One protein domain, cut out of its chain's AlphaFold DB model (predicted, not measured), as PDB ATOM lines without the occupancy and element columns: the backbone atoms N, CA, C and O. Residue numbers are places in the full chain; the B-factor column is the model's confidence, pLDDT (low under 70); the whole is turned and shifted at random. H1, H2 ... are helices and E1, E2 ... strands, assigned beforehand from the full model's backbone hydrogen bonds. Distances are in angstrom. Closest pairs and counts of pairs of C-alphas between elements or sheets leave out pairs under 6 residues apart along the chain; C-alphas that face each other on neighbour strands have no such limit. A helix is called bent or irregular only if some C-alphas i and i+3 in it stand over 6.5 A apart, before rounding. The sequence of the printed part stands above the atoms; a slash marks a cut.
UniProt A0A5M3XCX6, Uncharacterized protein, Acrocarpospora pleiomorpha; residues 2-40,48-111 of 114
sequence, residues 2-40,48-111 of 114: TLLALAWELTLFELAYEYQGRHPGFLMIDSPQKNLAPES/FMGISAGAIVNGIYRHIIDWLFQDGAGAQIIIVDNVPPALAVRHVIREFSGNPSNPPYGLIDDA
ATOM      1  N   THR A   2      17.583 123.164  27.018       78.88
ATOM      2  CA  THR A   2      16.449 123.517  26.143       78.88
ATOM      3  C   THR A   2      15.713 124.803  26.508       78.88
ATOM      4  O   THR A   2      15.469 125.621  25.635       78.88
ATOM      5  N   LEU A   3      15.387 125.015  27.789       84.00
ATOM      6  CA  LEU A   3      14.632 126.202  28.208       84.00
ATOM      7  C   LEU A   3      15.386 127.504  27.914       84.00
ATOM      8  O   LEU A   3      14.787 128.471  27.461       84.00
ATOM      9  N   LEU A   4      16.700 127.516  28.150       86.81
ATOM     10  CA  LEU A   4      17.531 128.692  27.905       86.81
ATOM     11  C   LEU A   4      17.665 128.981  26.405       86.81
ATOM     12  O   LEU A   4      17.610 130.139  26.009       86.81
ATOM     13  N   ALA A   5      17.813 127.936  25.586       89.25
ATOM     14  CA  ALA A   5      17.841 128.073  24.133       89.25
ATOM     15  C   ALA A   5      16.512 128.631  23.604       89.25
ATOM     16  O   ALA A   5      16.521 129.620  22.882       89.25
ATOM     17  N   LEU A   6      15.380 128.083  24.056       89.94
ATOM     18  CA  LEU A   6      14.057 128.568  23.666       89.94
ATOM     19  C   LEU A   6      13.820 130.018  24.107       89.94
ATOM     20  O   LEU A   6      13.321 130.822  23.329       89.94
ATOM     21  N   ALA A   7      14.208 130.373  25.336       91.94
ATOM     22  CA  ALA A   7      14.110 131.749  25.814       91.94
ATOM     23  C   ALA A   7      14.943 132.708  24.950       91.94
ATOM     24  O   ALA A   7      14.496 133.809  24.643       91.94
ATOM     25  N   TRP A   8      16.136 132.286  24.527       94.12
ATOM     26  CA  TRP A   8      16.994 133.071  23.644       94.12
ATOM     27  C   TRP A   8      16.405 133.221  22.236       94.12
ATOM     28  O   TRP A   8      16.380 134.324  21.697       94.12
ATOM     29  N   GLU A   9      15.900 132.136  21.652       93.12
ATOM     30  CA  GLU A   9      15.242 132.136  20.340       93.12
ATOM     31  C   GLU A   9      14.005 133.041  20.325       93.12
ATOM     32  O   GLU A   9      13.878 133.876  19.429       93.12
ATOM     33  N   LEU A  10      13.146 132.936  21.347       94.69
ATOM     34  CA  LEU A  10      11.998 133.826  21.531       94.69
ATOM     35  C   LEU A  10      12.451 135.280  21.678       94.69
ATOM     36  O   LEU A  10      11.977 136.127  20.936       94.69
ATOM     37  N   THR A  11      13.447 135.558  22.523       95.81
ATOM     38  CA  THR A  11      13.980 136.922  22.701       95.81
ATOM     39  C   THR A  11      14.449 137.528  21.375       95.81
ATOM     40  O   THR A  11      14.154 138.682  21.073       95.81
ATOM     41  N   LEU A  12      15.186 136.765  20.560       94.50
ATOM     42  CA  LEU A  12      15.652 137.242  19.258       94.50
ATOM     43  C   LEU A  12      14.494 137.508  18.295       94.50
ATOM     44  O   LEU A  12      14.530 138.501  17.570       94.50
ATOM     45  N   PHE A  13      13.491 136.631  18.280       95.88
ATOM     46  CA  PHE A  13      12.306 136.789  17.447       95.88
ATOM     47  C   PHE A  13      11.480 138.014  17.855       95.88
ATOM     48  O   PHE A  13      11.167 138.842  17.000       95.88
ATOM     49  N   GLU A  14      11.186 138.151  19.148       96.38
ATOM     50  CA  GLU A  14      10.398 139.241  19.727       96.38
ATOM     51  C   GLU A  14      11.056 140.592  19.442       96.38
ATOM     52  O   GLU A  14      10.445 141.456  18.815       96.38
ATOM     53  N   LEU A  15      12.354 140.729  19.743       95.94
ATOM     54  CA  LEU A  15      13.110 141.944  19.429       95.94
ATOM     55  C   LEU A  15      13.141 142.222  17.921       95.94
ATOM     56  O   LEU A  15      12.947 143.356  17.486       95.94
ATOM     57  N   ALA A  16      13.388 141.209  17.089       95.06
ATOM     58  CA  ALA A  16      13.417 141.420  15.647       95.06
ATOM     59  C   ALA A  16      12.054 141.875  15.102       95.06
ATOM     60  O   ALA A  16      12.022 142.674  14.166       95.06
ATOM     61  N   TYR A  17      10.950 141.395  15.677       96.12
ATOM     62  CA  TYR A  17       9.603 141.805  15.300       96.12
ATOM     63  C   TYR A  17       9.279 143.226  15.785       96.12
ATOM     64  O   TYR A  17       8.936 144.088  14.975       96.12
ATOM     65  N   GLU A  18       9.467 143.500  17.077       95.38
ATOM     66  CA  GLU A  18       9.140 144.780  17.720       95.38
ATOM     67  C   GLU A  18       9.919 145.959  17.125       95.38
ATOM     68  O   GLU A  18       9.367 147.036  16.893       95.38
ATOM     69  N   TYR A  19      11.199 145.751  16.802       95.38
ATOM     70  CA  TYR A  19      12.049 146.782  16.201       95.38
ATOM     71  C   TYR A  19      11.908 146.893  14.675       95.38
ATOM     72  O   TYR A  19      12.718 147.575  14.041       95.38
ATOM     73  N   GLN A  20      10.912 146.237  14.064       88.88
ATOM     74  CA  GLN A  20      10.729 146.189  12.606       88.88
ATOM     75  C   GLN A  20      12.011 145.757  11.875       88.88
ATOM     76  O   GLN A  20      12.393 146.293  10.829       88.88
ATOM     77  N   GLY A  21      12.712 144.787  12.459       85.06
ATOM     78  CA  GLY A  21      13.889 144.179  11.870       85.06
ATOM     79  C   GLY A  21      13.558 143.415  10.587       85.06
ATOM     80  O   GLY A  21      12.411 143.264  10.167       85.06
ATOM     81  N   ARG A  22      14.595 142.878   9.939       81.88
ATOM     82  CA  ARG A  22      14.436 142.019   8.756       81.88
ATOM     83  C   ARG A  22      14.029 140.605   9.175       81.88
ATOM     84  O   ARG A  22      14.830 139.682   9.070       81.88
ATOM     85  N   HIS A  23      12.804 140.447   9.664       83.75
ATOM     86  CA  HIS A  23      12.239 139.162  10.064       83.75
ATOM     87  C   HIS A  23      10.854 138.969   9.428       83.75
ATOM     88  O   HIS A  23      10.084 139.926   9.375       83.75
ATOM     89  N   PRO A  24      10.488 137.762   8.955       84.69
ATOM     90  CA  PRO A  24       9.220 137.522   8.255       84.69
ATOM     91  C   PRO A  24       7.964 137.589   9.143       84.69
ATOM     92  O   PRO A  24       6.877 137.262   8.680       84.69
ATOM     93  N   GLY A  25       8.099 137.968  10.417       92.00
ATOM     94  CA  GLY A  25       6.980 138.029  11.362       92.00
ATOM     95  C   GLY A  25       6.414 136.674  11.786       92.00
ATOM     96  O   GLY A  25       5.395 136.653  12.470       92.00
ATOM     97  N   PHE A  26       7.058 135.553  11.438       94.44
ATOM     98  CA  PHE A  26       6.640 134.237  11.918       94.44
ATOM     99  C   PHE A  26       7.790 133.368  12.435       94.44
ATOM    100  O   PHE A  26       8.893 133.417  11.896       94.44
ATOM    101  N   LEU A  27       7.507 132.537  13.439       94.56
ATOM    102  CA  LEU A  27       8.422 131.553  14.022       94.56
ATOM    103  C   LEU A  27       7.744 130.177  14.059       94.56
ATOM    104  O   LEU A  27       6.566 130.075  14.397       94.56
ATOM    105  N   MET A  28       8.481 129.113  13.738       93.38
ATOM    106  CA  MET A  28       8.006 127.734  13.872       93.38
ATOM    107  C   MET A  28       8.840 126.992  14.917       93.38
ATOM    108  O   MET A  28      10.065 126.978  14.825       93.38
ATOM    109  N   ILE A  29       8.173 126.369  15.888       90.75
ATOM    110  CA  ILE A  29       8.791 125.590  16.965       90.75
ATOM    111  C   ILE A  29       8.309 124.143  16.848       90.75
ATOM    112  O   ILE A  29       7.112 123.867  16.946       90.75
ATOM    113  N   ASP A  30       9.246 123.215  16.664       86.31
ATOM    114  CA  ASP A  30       8.963 121.780  16.689       86.31
ATOM    115  C   ASP A  30       9.186 121.209  18.095       86.31
ATOM    116  O   ASP A  30      10.293 121.248  18.637       86.31
ATOM    117  N   SER A  31       8.118 120.653  18.669       71.50
ATOM    118  CA  SER A  31       8.136 119.792  19.851       71.50
ATOM    119  C   SER A  31       8.895 120.380  21.053       71.50
ATOM    120  O   SER A  31       9.843 119.753  21.549       71.50
ATOM    121  N   PRO A  32       8.474 121.542  21.601       65.56
ATOM    122  CA  PRO A  32       9.176 122.172  22.720       65.56
ATOM    123  C   PRO A  32       9.208 121.257  23.954       65.56
ATOM    124  O   PRO A  32      10.203 121.206  24.677       65.56
ATOM    125  N   GLN A  33       8.149 120.475  24.181       67.62
ATOM    126  CA  GLN A  33       7.984 119.687  25.404       67.62
ATOM    127  C   GLN A  33       8.931 118.498  25.532       67.62
ATOM    128  O   GLN A  33       9.400 118.233  26.638       67.62
ATOM    129  N   LYS A  34       9.284 117.828  24.425       63.12
ATOM    130  CA  LYS A  34      10.135 116.621  24.438       63.12
ATOM    131  C   LYS A  34      11.479 116.853  25.138       63.12
ATOM    132  O   LYS A  34      12.069 115.931  25.692       63.12
ATOM    133  N   ASN A  35      11.947 118.097  25.116       61.06
ATOM    134  CA  ASN A  35      13.221 118.517  25.680       61.06
ATOM    135  C   ASN A  35      13.071 119.383  26.954       61.06
ATOM    136  O   ASN A  35      14.086 119.772  27.537       61.06
ATOM    137  N   LEU A  36      11.840 119.715  27.368       64.69
ATOM    138  CA  LEU A  36      11.520 120.528  28.555       64.69
ATOM    139  C   LEU A  36      10.954 119.697  29.710       64.69
ATOM    140  O   LEU A  36      11.191 120.029  30.869       64.69
ATOM    141  N   ALA A  37      10.246 118.614  29.397       62.09
ATOM    142  CA  ALA A  37       9.723 117.650  30.347       62.09
ATOM    143  C   ALA A  37      10.245 116.262  29.943       62.09
ATOM    144  O   ALA A  37       9.729 115.676  28.990       62.09
ATOM    145  N   PRO A  38      11.290 115.724  30.603       53.44
ATOM    146  CA  PRO A  38      11.654 114.327  30.409       53.44
ATOM    147  C   PRO A  38      10.433 113.481  30.770       53.44
ATOM    148  O   PRO A  38       9.886 113.651  31.862       53.44
ATOM    149  N   GLU A  39       9.990 112.590  29.877       50.78
ATOM    150  CA  GLU A  39       8.986 111.592  30.245       50.78
ATOM    151  C   GLU A  39       9.490 110.874  31.498       50.78
ATOM    152  O   GLU A  39      10.531 110.213  31.464       50.78
ATOM    153  N   SER A  40       8.794 111.054  32.621       46.69
ATOM    154  CA  SER A  40       9.118 110.431  33.903       46.69
ATOM    155  C   SER A  40       8.794 108.942  33.800       46.69
ATOM    156  O   SER A  40       7.772 108.454  34.278       46.69
ATOM    157  N   PHE A  48       7.570 116.350  42.299       54.09
ATOM    158  CA  PHE A  48       7.958 117.766  42.264       54.09
ATOM    159  C   PHE A  48       8.569 118.188  40.914       54.09
ATOM    160  O   PHE A  48       8.327 119.301  40.442       54.09
ATOM    161  N   MET A  49       9.326 117.301  40.261       57.75
ATOM    162  CA  MET A  49       9.908 117.557  38.939       57.75
ATOM    163  C   MET A  49       8.848 117.512  37.831       57.75
ATOM    164  O   MET A  49       8.897 118.323  36.910       57.75
ATOM    165  N   GLY A  50       7.840 116.643  37.949       59.41
ATOM    166  CA  GLY A  50       6.676 116.648  37.055       59.41
ATOM    167  C   GLY A  50       5.845 117.932  37.179       59.41
ATOM    168  O   GLY A  50       5.484 118.543  36.170       59.41
ATOM    169  N   ILE A  51       5.607 118.394  38.413       62.19
ATOM    170  CA  ILE A  51       4.914 119.664  38.689       62.19
ATOM    171  C   ILE A  51       5.706 120.851  38.120       62.19
ATOM    172  O   ILE A  51       5.120 121.736  37.491       62.19
ATOM    173  N   SER A  52       7.032 120.875  38.298       70.44
ATOM    174  CA  SER A  52       7.875 121.967  37.796       70.44
ATOM    175  C   SER A  52       7.961 121.982  36.268       70.44
ATOM    176  O   SER A  52       7.840 123.050  35.668       70.44
ATOM    177  N   ALA A  53       8.057 120.818  35.621       73.69
ATOM    178  CA  ALA A  53       8.037 120.708  34.165       73.69
ATOM    179  C   ALA A  53       6.704 121.197  33.574       73.69
ATOM    180  O   ALA A  53       6.697 122.009  32.646       73.69
ATOM    181  N   GLY A  54       5.571 120.795  34.163       80.62
ATOM    182  CA  GLY A  54       4.250 121.287  33.764       80.62
ATOM    183  C   GLY A  54       4.096 122.801  33.955       80.62
ATOM    184  O   GLY A  54       3.534 123.483  33.096       80.62
ATOM    185  N   ALA A  55       4.630 123.356  35.046       85.31
ATOM    186  CA  ALA A  55       4.623 124.798  35.288       85.31
ATOM    187  C   ALA A  55       5.474 125.567  34.262       85.31
ATOM    188  O   ALA A  55       5.044 126.618  33.786       85.31
ATOM    189  N   ILE A  56       6.640 125.031  33.879       86.69
ATOM    190  CA  ILE A  56       7.517 125.614  32.852       86.69
ATOM    191  C   ILE A  56       6.806 125.648  31.497       86.69
ATOM    192  O   ILE A  56       6.747 126.706  30.871       86.69
ATOM    193  N   VAL A  57       6.212 124.529  31.069       87.12
ATOM    194  CA  VAL A  57       5.469 124.454  29.800       87.12
ATOM    195  C   VAL A  57       4.314 125.458  29.788       87.12
ATOM    196  O   VAL A  57       4.204 126.258  28.862       87.12
ATOM    197  N   ASN A  58       3.496 125.497  30.845       90.31
ATOM    198  CA  ASN A  58       2.417 126.484  30.949       90.31
ATOM    199  C   ASN A  58       2.936 127.932  30.942       90.31
ATOM    200  O   ASN A  58       2.284 128.812  30.384       90.31
ATOM    201  N   GLY A  59       4.093 128.190  31.558       92.12
ATOM    202  CA  GLY A  59       4.750 129.495  31.548       92.12
ATOM    203  C   GLY A  59       5.140 129.946  30.142       92.12
ATOM    204  O   GLY A  59       4.808 131.063  29.763       92.12
ATOM    205  N   ILE A  60       5.763 129.064  29.357       91.44
ATOM    206  CA  ILE A  60       6.173 129.346  27.973       91.44
ATOM    207  C   ILE A  60       4.963 129.658  27.098       91.44
ATOM    208  O   ILE A  60       4.931 130.685  26.429       91.44
ATOM    209  N   TYR A  61       3.951 128.786  27.112       93.75
ATOM    210  CA  TYR A  61       2.772 128.989  26.276       93.75
ATOM    211  C   TYR A  61       2.013 130.260  26.664       93.75
ATOM    212  O   TYR A  61       1.529 130.972  25.790       93.75
ATOM    213  N   ARG A  62       1.930 130.570  27.963       96.12
ATOM    214  CA  ARG A  62       1.326 131.818  28.433       96.12
ATOM    215  C   ARG A  62       2.116 133.039  27.975       96.12
ATOM    216  O   ARG A  62       1.499 133.945  27.440       96.12
ATOM    217  N   HIS A  63       3.444 133.026  28.110       96.25
ATOM    218  CA  HIS A  63       4.312 134.096  27.601       96.25
ATOM    219  C   HIS A  63       4.073 134.353  26.109       96.25
ATOM    220  O   HIS A  63       3.777 135.477  25.722       96.25
ATOM    221  N   ILE A  64       4.101 133.295  25.292       96.12
ATOM    222  CA  ILE A  64       3.857 133.381  23.844       96.12
ATOM    223  C   ILE A  64       2.481 133.985  23.543       96.12
ATOM    224  O   ILE A  64       2.358 134.870  22.701       96.12
ATOM    225  N   ILE A  65       1.439 133.497  24.217       96.56
ATOM    226  CA  ILE A  65       0.069 133.971  24.015       96.56
ATOM    227  C   ILE A  65      -0.057 135.441  24.407       96.56
ATOM    228  O   ILE A  65      -0.584 136.226  23.622       96.56
ATOM    229  N   ASP A  66       0.425 135.814  25.591       97.75
ATOM    230  CA  ASP A  66       0.329 137.179  26.101       97.75
ATOM    231  C   ASP A  66       1.069 138.149  25.168       97.75
ATOM    232  O   ASP A  66       0.499 139.169  24.779       97.75
ATOM    233  N   TRP A  67       2.274 137.785  24.712       97.94
ATOM    234  CA  TRP A  67       3.042 138.583  23.756       97.94
ATOM    235  C   TRP A  67       2.321 138.745  22.409       97.94
ATOM    236  O   TRP A  67       2.190 139.865  21.917       97.94
ATOM    237  N   LEU A  68       1.765 137.666  21.838       97.19
ATOM    238  CA  LEU A  68       1.003 137.719  20.578       97.19
ATOM    239  C   LEU A  68      -0.265 138.588  20.667       97.19
ATOM    240  O   LEU A  68      -0.715 139.124  19.653       97.19
ATOM    241  N   PHE A  69      -0.849 138.733  21.860       96.75
ATOM    242  CA  PHE A  69      -1.983 139.629  22.113       96.75
ATOM    243  C   PHE A  69      -1.570 141.076  22.440       96.75
ATOM    244  O   PHE A  69      -2.447 141.929  22.596       96.75
ATOM    245  N   GLN A  70      -0.270 141.359  22.544       96.50
ATOM    246  CA  GLN A  70       0.291 142.656  22.923       96.50
ATOM    247  C   GLN A  70       1.302 143.135  21.870       96.50
ATOM    248  O   GLN A  70       0.915 143.430  20.739       96.50
ATOM    249  N   ASP A  71       2.583 143.220  22.230       96.19
ATOM    250  CA  ASP A  71       3.649 143.791  21.400       96.19
ATOM    251  C   ASP A  71       3.917 142.959  20.134       96.19
ATOM    252  O   ASP A  71       4.323 143.486  19.098       96.19
ATOM    253  N   GLY A  72       3.584 141.668  20.175       96.25
ATOM    254  CA  GLY A  72       3.623 140.745  19.047       96.25
ATOM    255  C   GLY A  72       2.388 140.768  18.147       96.25
ATOM    256  O   GLY A  72       2.251 139.883  17.303       96.25
ATOM    257  N   ALA A  73       1.462 141.723  18.296       95.81
ATOM    258  CA  ALA A  73       0.248 141.764  17.482       95.81
ATOM    259  C   ALA A  73       0.579 141.786  15.977       95.81
ATOM    260  O   ALA A  73       1.261 142.683  15.476       95.81
ATOM    261  N   GLY A  74       0.079 140.783  15.248       94.19
ATOM    262  CA  GLY A  74       0.354 140.573  13.820       94.19
ATOM    263  C   GLY A  74       1.488 139.584  13.522       94.19
ATOM    264  O   GLY A  74       1.595 139.135  12.381       94.19
ATOM    265  N   ALA A  75       2.279 139.194  14.524       96.81
ATOM    266  CA  ALA A  75       3.222 138.094  14.409       96.81
ATOM    267  C   ALA A  75       2.495 136.742  14.455       96.81
ATOM    268  O   ALA A  75       1.354 136.632  14.912       96.81
ATOM    269  N   GLN A  76       3.171 135.688  14.003       96.00
ATOM    270  CA  GLN A  76       2.653 134.324  14.037       96.00
ATOM    271  C   GLN A  76       3.670 133.363  14.649       96.00
ATOM    272  O   GLN A  76       4.807 133.277  14.200       96.00
ATOM    273  N   ILE A  77       3.255 132.573  15.635       95.88
ATOM    274  CA  ILE A  77       4.058 131.446  16.121       95.88
ATOM    275  C   ILE A  77       3.299 130.154  15.840       95.88
ATOM    276  O   ILE A  77       2.151 129.995  16.253       95.88
ATOM    277  N   ILE A  78       3.941 129.240  15.117       94.44
ATOM    278  CA  ILE A  78       3.427 127.906  14.813       94.44
ATOM    279  C   ILE A  78       4.154 126.920  15.718       94.44
ATOM    280  O   ILE A  78       5.377 126.811  15.660       94.44
ATOM    281  N   ILE A  79       3.407 126.193  16.543       92.00
ATOM    282  CA  ILE A  79       3.965 125.178  17.437       92.00
ATOM    283  C   ILE A  79       3.410 123.820  17.029       92.00
ATOM    284  O   ILE A  79       2.194 123.646  16.945       92.00
ATOM    285  N   VAL A  80       4.304 122.866  16.787       90.19
ATOM    286  CA  VAL A  80       3.950 121.453  16.611       90.19
ATOM    287  C   VAL A  80       4.169 120.760  17.949       90.19
ATOM    288  O   VAL A  80       5.285 120.740  18.462       90.19
ATOM    289  N   ASP A  81       3.102 120.230  18.543       87.62
ATOM    290  CA  ASP A  81       3.146 119.584  19.854       87.62
ATOM    291  C   ASP A  81       2.220 118.362  19.884       87.62
ATOM    292  O   ASP A  81       1.143 118.372  19.290       87.62
ATOM    293  N   ASN A  82       2.642 117.321  20.599       85.88
ATOM    294  CA  ASN A  82       1.865 116.099  20.799       85.88
ATOM    295  C   ASN A  82       0.956 116.187  22.030       85.88
ATOM    296  O   ASN A  82      -0.048 115.482  22.097       85.88
ATOM    297  N   VAL A  83       1.324 116.999  23.028       85.38
ATOM    298  CA  VAL A  83       0.605 117.093  24.309       85.38
ATOM    299  C   VAL A  83       0.510 118.560  24.749       85.38
ATOM    300  O   VAL A  83       1.019 118.923  25.810       85.38
ATOM    301  N   PRO A  84      -0.102 119.453  23.948       87.81
ATOM    302  CA  PRO A  84      -0.174 120.872  24.289       87.81
ATOM    303  C   PRO A  84      -0.881 121.093  25.643       87.81
ATOM    304  O   PRO A  84      -1.836 120.379  25.967       87.81
ATOM    305  N   PRO A  85      -0.461 122.084  26.454       89.50
ATOM    306  CA  PRO A  85      -1.136 122.389  27.711       89.50
ATOM    307  C   PRO A  85      -2.567 122.885  27.459       89.50
ATOM    308  O   PRO A  85      -2.871 123.459  26.414       89.50
ATOM    309  N   ALA A  86      -3.446 122.755  28.459       91.44
ATOM    310  CA  ALA A  86      -4.868 123.110  28.340       91.44
ATOM    311  C   ALA A  86      -5.118 124.541  27.818       91.44
ATOM    312  O   ALA A  86      -6.075 124.791  27.088       91.44
ATOM    313  N   LEU A  87      -4.236 125.485  28.157       92.12
ATOM    314  CA  LEU A  87      -4.344 126.880  27.729       92.12
ATOM    315  C   LEU A  87      -4.085 127.088  26.222       92.12
ATOM    316  O   LEU A  87      -4.519 128.096  25.667       92.12
ATOM    317  N   ALA A  88      -3.436 126.125  25.561       91.81
ATOM    318  CA  ALA A  88      -3.160 126.133  24.128       91.81
ATOM    319  C   ALA A  88      -4.282 125.495  23.291       91.81
ATOM    320  O   ALA A  88      -4.352 125.760  22.097       91.81
ATOM    321  N   VAL A  89      -5.195 124.722  23.898       91.81
ATOM    322  CA  VAL A  89      -6.271 123.992  23.190       91.81
ATOM    323  C   VAL A  89      -7.097 124.912  22.286       91.81
ATOM    324  O   VAL A  89      -7.377 124.579  21.142       91.81
ATOM    325  N   ARG A  90      -7.428 126.119  22.759       93.56
ATOM    326  CA  ARG A  90      -8.192 127.118  21.984       93.56
ATOM    327  C   ARG A  90      -7.440 127.705  20.779       93.56
ATOM    328  O   ARG A  90      -8.032 128.442  19.999       93.56
ATOM    329  N   HIS A  91      -6.143 127.437  20.673       94.06
ATOM    330  CA  HIS A  91      -5.257 127.905  19.611       94.06
ATOM    331  C   HIS A  91      -4.825 126.764  18.673       94.06
ATOM    332  O   HIS A  91      -4.085 127.004  17.722       94.06
ATOM    333  N   VAL A  92      -5.287 125.529  18.912       92.75
ATOM    334  CA  VAL A  92      -5.016 124.384  18.038       92.75
ATOM    335  C   VAL A  92      -5.797 124.552  16.741       92.75
ATOM    336  O   VAL A  92      -7.025 124.555  16.728       92.75
ATOM    337  N   ILE A  93      -5.067 124.687  15.634       91.88
ATOM    338  CA  ILE A  93      -5.656 124.808  14.295       91.88
ATOM    339  C   ILE A  93      -5.948 123.429  13.698       91.88
ATOM    340  O   ILE A  93      -6.937 123.250  12.983       91.88
ATOM    341  N   ARG A  94      -5.086 122.445  13.977       89.00
ATOM    342  CA  ARG A  94      -5.215 121.091  13.446       89.00
ATOM    343  C   ARG A  94      -4.564 120.073  14.368       89.00
ATOM    344  O   ARG A  94      -3.468 120.304  14.865       89.00
ATOM    345  N   GLU A  95      -5.230 118.937  14.524       88.69
ATOM    346  CA  GLU A  95      -4.678 117.741  15.153       88.69
ATOM    347  C   GLU A  95      -4.397 116.702  14.073       88.69
ATOM    348  O   GLU A  95      -5.172 116.571  13.121       88.69
ATOM    349  N   PHE A  96      -3.300 115.968  14.229       85.81
ATOM    350  CA  PHE A  96      -2.933 114.857  13.361       85.81
ATOM    351  C   PHE A  96      -2.859 113.586  14.184       85.81
ATOM    352  O   PHE A  96      -2.337 113.573  15.299       85.81
ATOM    353  N   SER A  97      -3.378 112.502  13.627       82.81
ATOM    354  CA  SER A  97      -3.296 111.199  14.256       82.81
ATOM    355  C   SER A  97      -2.069 110.439  13.742       82.81
ATOM    356  O   SER A  97      -1.708 110.499  12.568       82.81
ATOM    357  N   GLY A  98      -1.441 109.659  14.624       81.50
ATOM    358  CA  GLY A  98      -0.420 108.677  14.244       81.50
ATOM    359  C   GLY A  98      -1.002 107.375  13.677       81.50
ATOM    360  O   GLY A  98      -0.260 106.416  13.477       81.50
ATOM    361  N   ASN A  99      -2.320 107.303  13.453       83.31
ATOM    362  CA  ASN A  99      -3.026 106.122  12.966       83.31
ATOM    363  C   ASN A  99      -3.560 106.361  11.538       83.31
ATOM    364  O   ASN A  99      -4.487 107.153  11.371       83.31
ATOM    365  N   PRO A 100      -3.075 105.628  10.516       78.19
ATOM    366  CA  PRO A 100      -3.547 105.772   9.135       78.19
ATOM    367  C   PRO A 100      -5.054 105.540   8.947       78.19
ATOM    368  O   PRO A 100      -5.641 106.020   7.985       78.19
ATOM    369  N   SER A 101      -5.694 104.798   9.857       83.88
ATOM    370  CA  SER A 101      -7.145 104.553   9.825       83.88
ATOM    371  C   SER A 101      -7.969 105.683  10.454       83.88
ATOM    372  O   SER A 101      -9.194 105.633  10.414       83.88
ATOM    373  N   ASN A 102      -7.318 106.678  11.057       80.75
ATOM    374  CA  ASN A 102      -7.953 107.821  11.703       80.75
ATOM    375  C   ASN A 102      -7.374 109.129  11.129       80.75
ATOM    376  O   ASN A 102      -6.429 109.676  11.694       80.75
ATOM    377  N   PRO A 103      -7.865 109.620   9.982       76.69
ATOM    378  CA  PRO A 103      -7.339 110.838   9.371       76.69
ATOM    379  C   PRO A 103      -7.648 112.104  10.204       76.69
ATOM    380  O   PRO A 103      -8.636 112.118  10.942       76.69
ATOM    381  N   PRO A 104      -6.859 113.189  10.058       79.75
ATOM    382  CA  PRO A 104      -5.712 113.323   9.151       79.75
ATOM    383  C   PRO A 104      -4.458 112.637   9.720       79.75
ATOM    384  O   PRO A 104      -4.165 112.750  10.910       79.75
ATOM    385  N   TYR A 105      -3.747 111.896   8.870       75.81
ATOM    386  CA  TYR A 105      -2.520 111.186   9.241       75.81
ATOM    387  C   TYR A 105      -1.313 112.144   9.226       75.81
ATOM    388  O   TYR A 105      -1.411 113.247   8.704       75.81
ATOM    389  N   GLY A 106      -0.220 111.796   9.909       66.69
ATOM    390  CA  GLY A 106       0.867 112.701  10.323       66.69
ATOM    391  C   GLY A 106       1.695 113.418   9.243       66.69
ATOM    392  O   GLY A 106       2.785 113.886   9.568       66.69
ATOM    393  N   LEU A 107       1.240 113.514   7.991       61.72
ATOM    394  CA  LEU A 107       1.875 114.311   6.941       61.72
ATOM    395  C   LEU A 107       0.969 115.470   6.504       61.72
ATOM    396  O   LEU A 107      -0.253 115.359   6.466       61.72
ATOM    397  N   ILE A 108       1.574 116.600   6.119       58.84
ATOM    398  CA  ILE A 108       0.843 117.762   5.573       58.84
ATOM    399  C   ILE A 108       0.050 117.365   4.318       58.84
ATOM    400  O   ILE A 108      -1.038 117.889   4.091       58.84
ATOM    401  N   ASP A 109       0.548 116.391   3.554       59.91
ATOM    402  CA  ASP A 109      -0.140 115.842   2.384       59.91
ATOM    403  C   ASP A 109      -1.458 115.128   2.750       59.91
ATOM    404  O   ASP A 109      -2.370 115.081   1.932       59.91
ATOM    405  N   ASP A 110      -1.622 114.655   3.992       58.31
ATOM    406  CA  ASP A 110      -2.880 114.071   4.483       58.31
ATOM    407  C   ASP A 110      -3.911 115.141   4.888       58.31
ATOM    408  O   ASP A 110      -5.058 114.827   5.222       58.31
ATOM    409  N   ALA A 111      -3.534 116.426   4.865       58.69
ATOM    410  CA  ALA A 111      -4.457 117.537   5.084       58.69
ATOM    411  C   ALA A 111      -5.356 117.816   3.862       58.69
ATOM    412  O   ALA A 111      -6.181 118.732   3.908       58.69
TER     413      ALA A 111
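Overview. This is residues 2 to 40 and 48 to 111 of the 114 residues of an uncharacterized protein of Acrocarpospora pleiomorpha (UniProt A0A5M3XCX6). Two long helices, H1 and H2, run side by side in the same general direction, and a narrow ribbon of two parallel strands, E1 and E2, runs back alongside them; the short helix H3 packs on H2. From H3 a long stretch with no named element, residues 92 to 107, leads away from the long helices to the small helix H4 at the far end. The printed part has 103 residues with four named helices and two named strands, in the order H1, E1, H2, E2, H3, H4, and its class is mostly helix. The sheet's order is E1, E2, all parallel. The whole is only just compact, close to loose, with a radius of gyration of the C-alphas of 15.2 A and spans of 47 by 39 by 22 A.

Along the chain. H1 is residues 2 to 18, 24.0 A long, beginning at C-alpha 2 (16.449, 123.517, 26.143). E1 is residues 26 to 30, 13.5 A long. H2, residues 48 to 68, is the longest helix at 30.3 A, beginning at C-alpha 48 (7.958, 117.766, 42.264). E2 is residues 76 to 80, 13.2 A long. H3 is residues 86 to 91, 10.0 A long, and is only just irregular: C-alphas 87 and 90 are 6.9 A apart. H4, residues 108 to 111, is 5.3 A long and ends at C-alpha 111 (-4.457, 117.537, 5.084).

Arrangement. H1 and H2 are near each other, with 11 pairs of C-alphas within 10 A. The closest C-alphas of H1 and E1 are those of Phe 13 and Leu 27, 7.4 A apart. E1 and E2 are parallel, at 11 degrees, with N 29 and O 78 at 2.8 A and N 80 and O 29 at 3.0 A, both within hydrogen-bond range. The closest C-alphas of H2 and E2 are those of Leu 68 and Gln 76, 7.6 A apart. H2 touches H3 with residues 58 to 62 alone, at a shallow tilt of 28 degrees, the same way; the closest C-alphas are those of Tyr 61 and Ala 88, 6.9 A apart. H1 and H3 are apart. H4 touches no helix and is apart from E1 and E2. In H1 and H2 every O i to N i+4 pair is within hydrogen-bond range; in H3 0 of 2 are, beside 2 of 3 O i to N i+3 pairs, and H4 is too short for an O i to N i+4 pair.

Size, cuts and confidence. The two C-alphas farthest apart are those of Tyr 19 and Ser 101, at 46.8 A. Residues 41 to 47 are not printed, in the link across the cut from E1 to H2; C-alphas 40 and 48 are 11.2 A apart. The link from H3 to H4 is long, with 16 residues, and the link from E2 to H3 is tight. The mean pLDDT of the printed part is 84.2, with residues 32 to 40, 48 to 51 and 106 to 111 under 70.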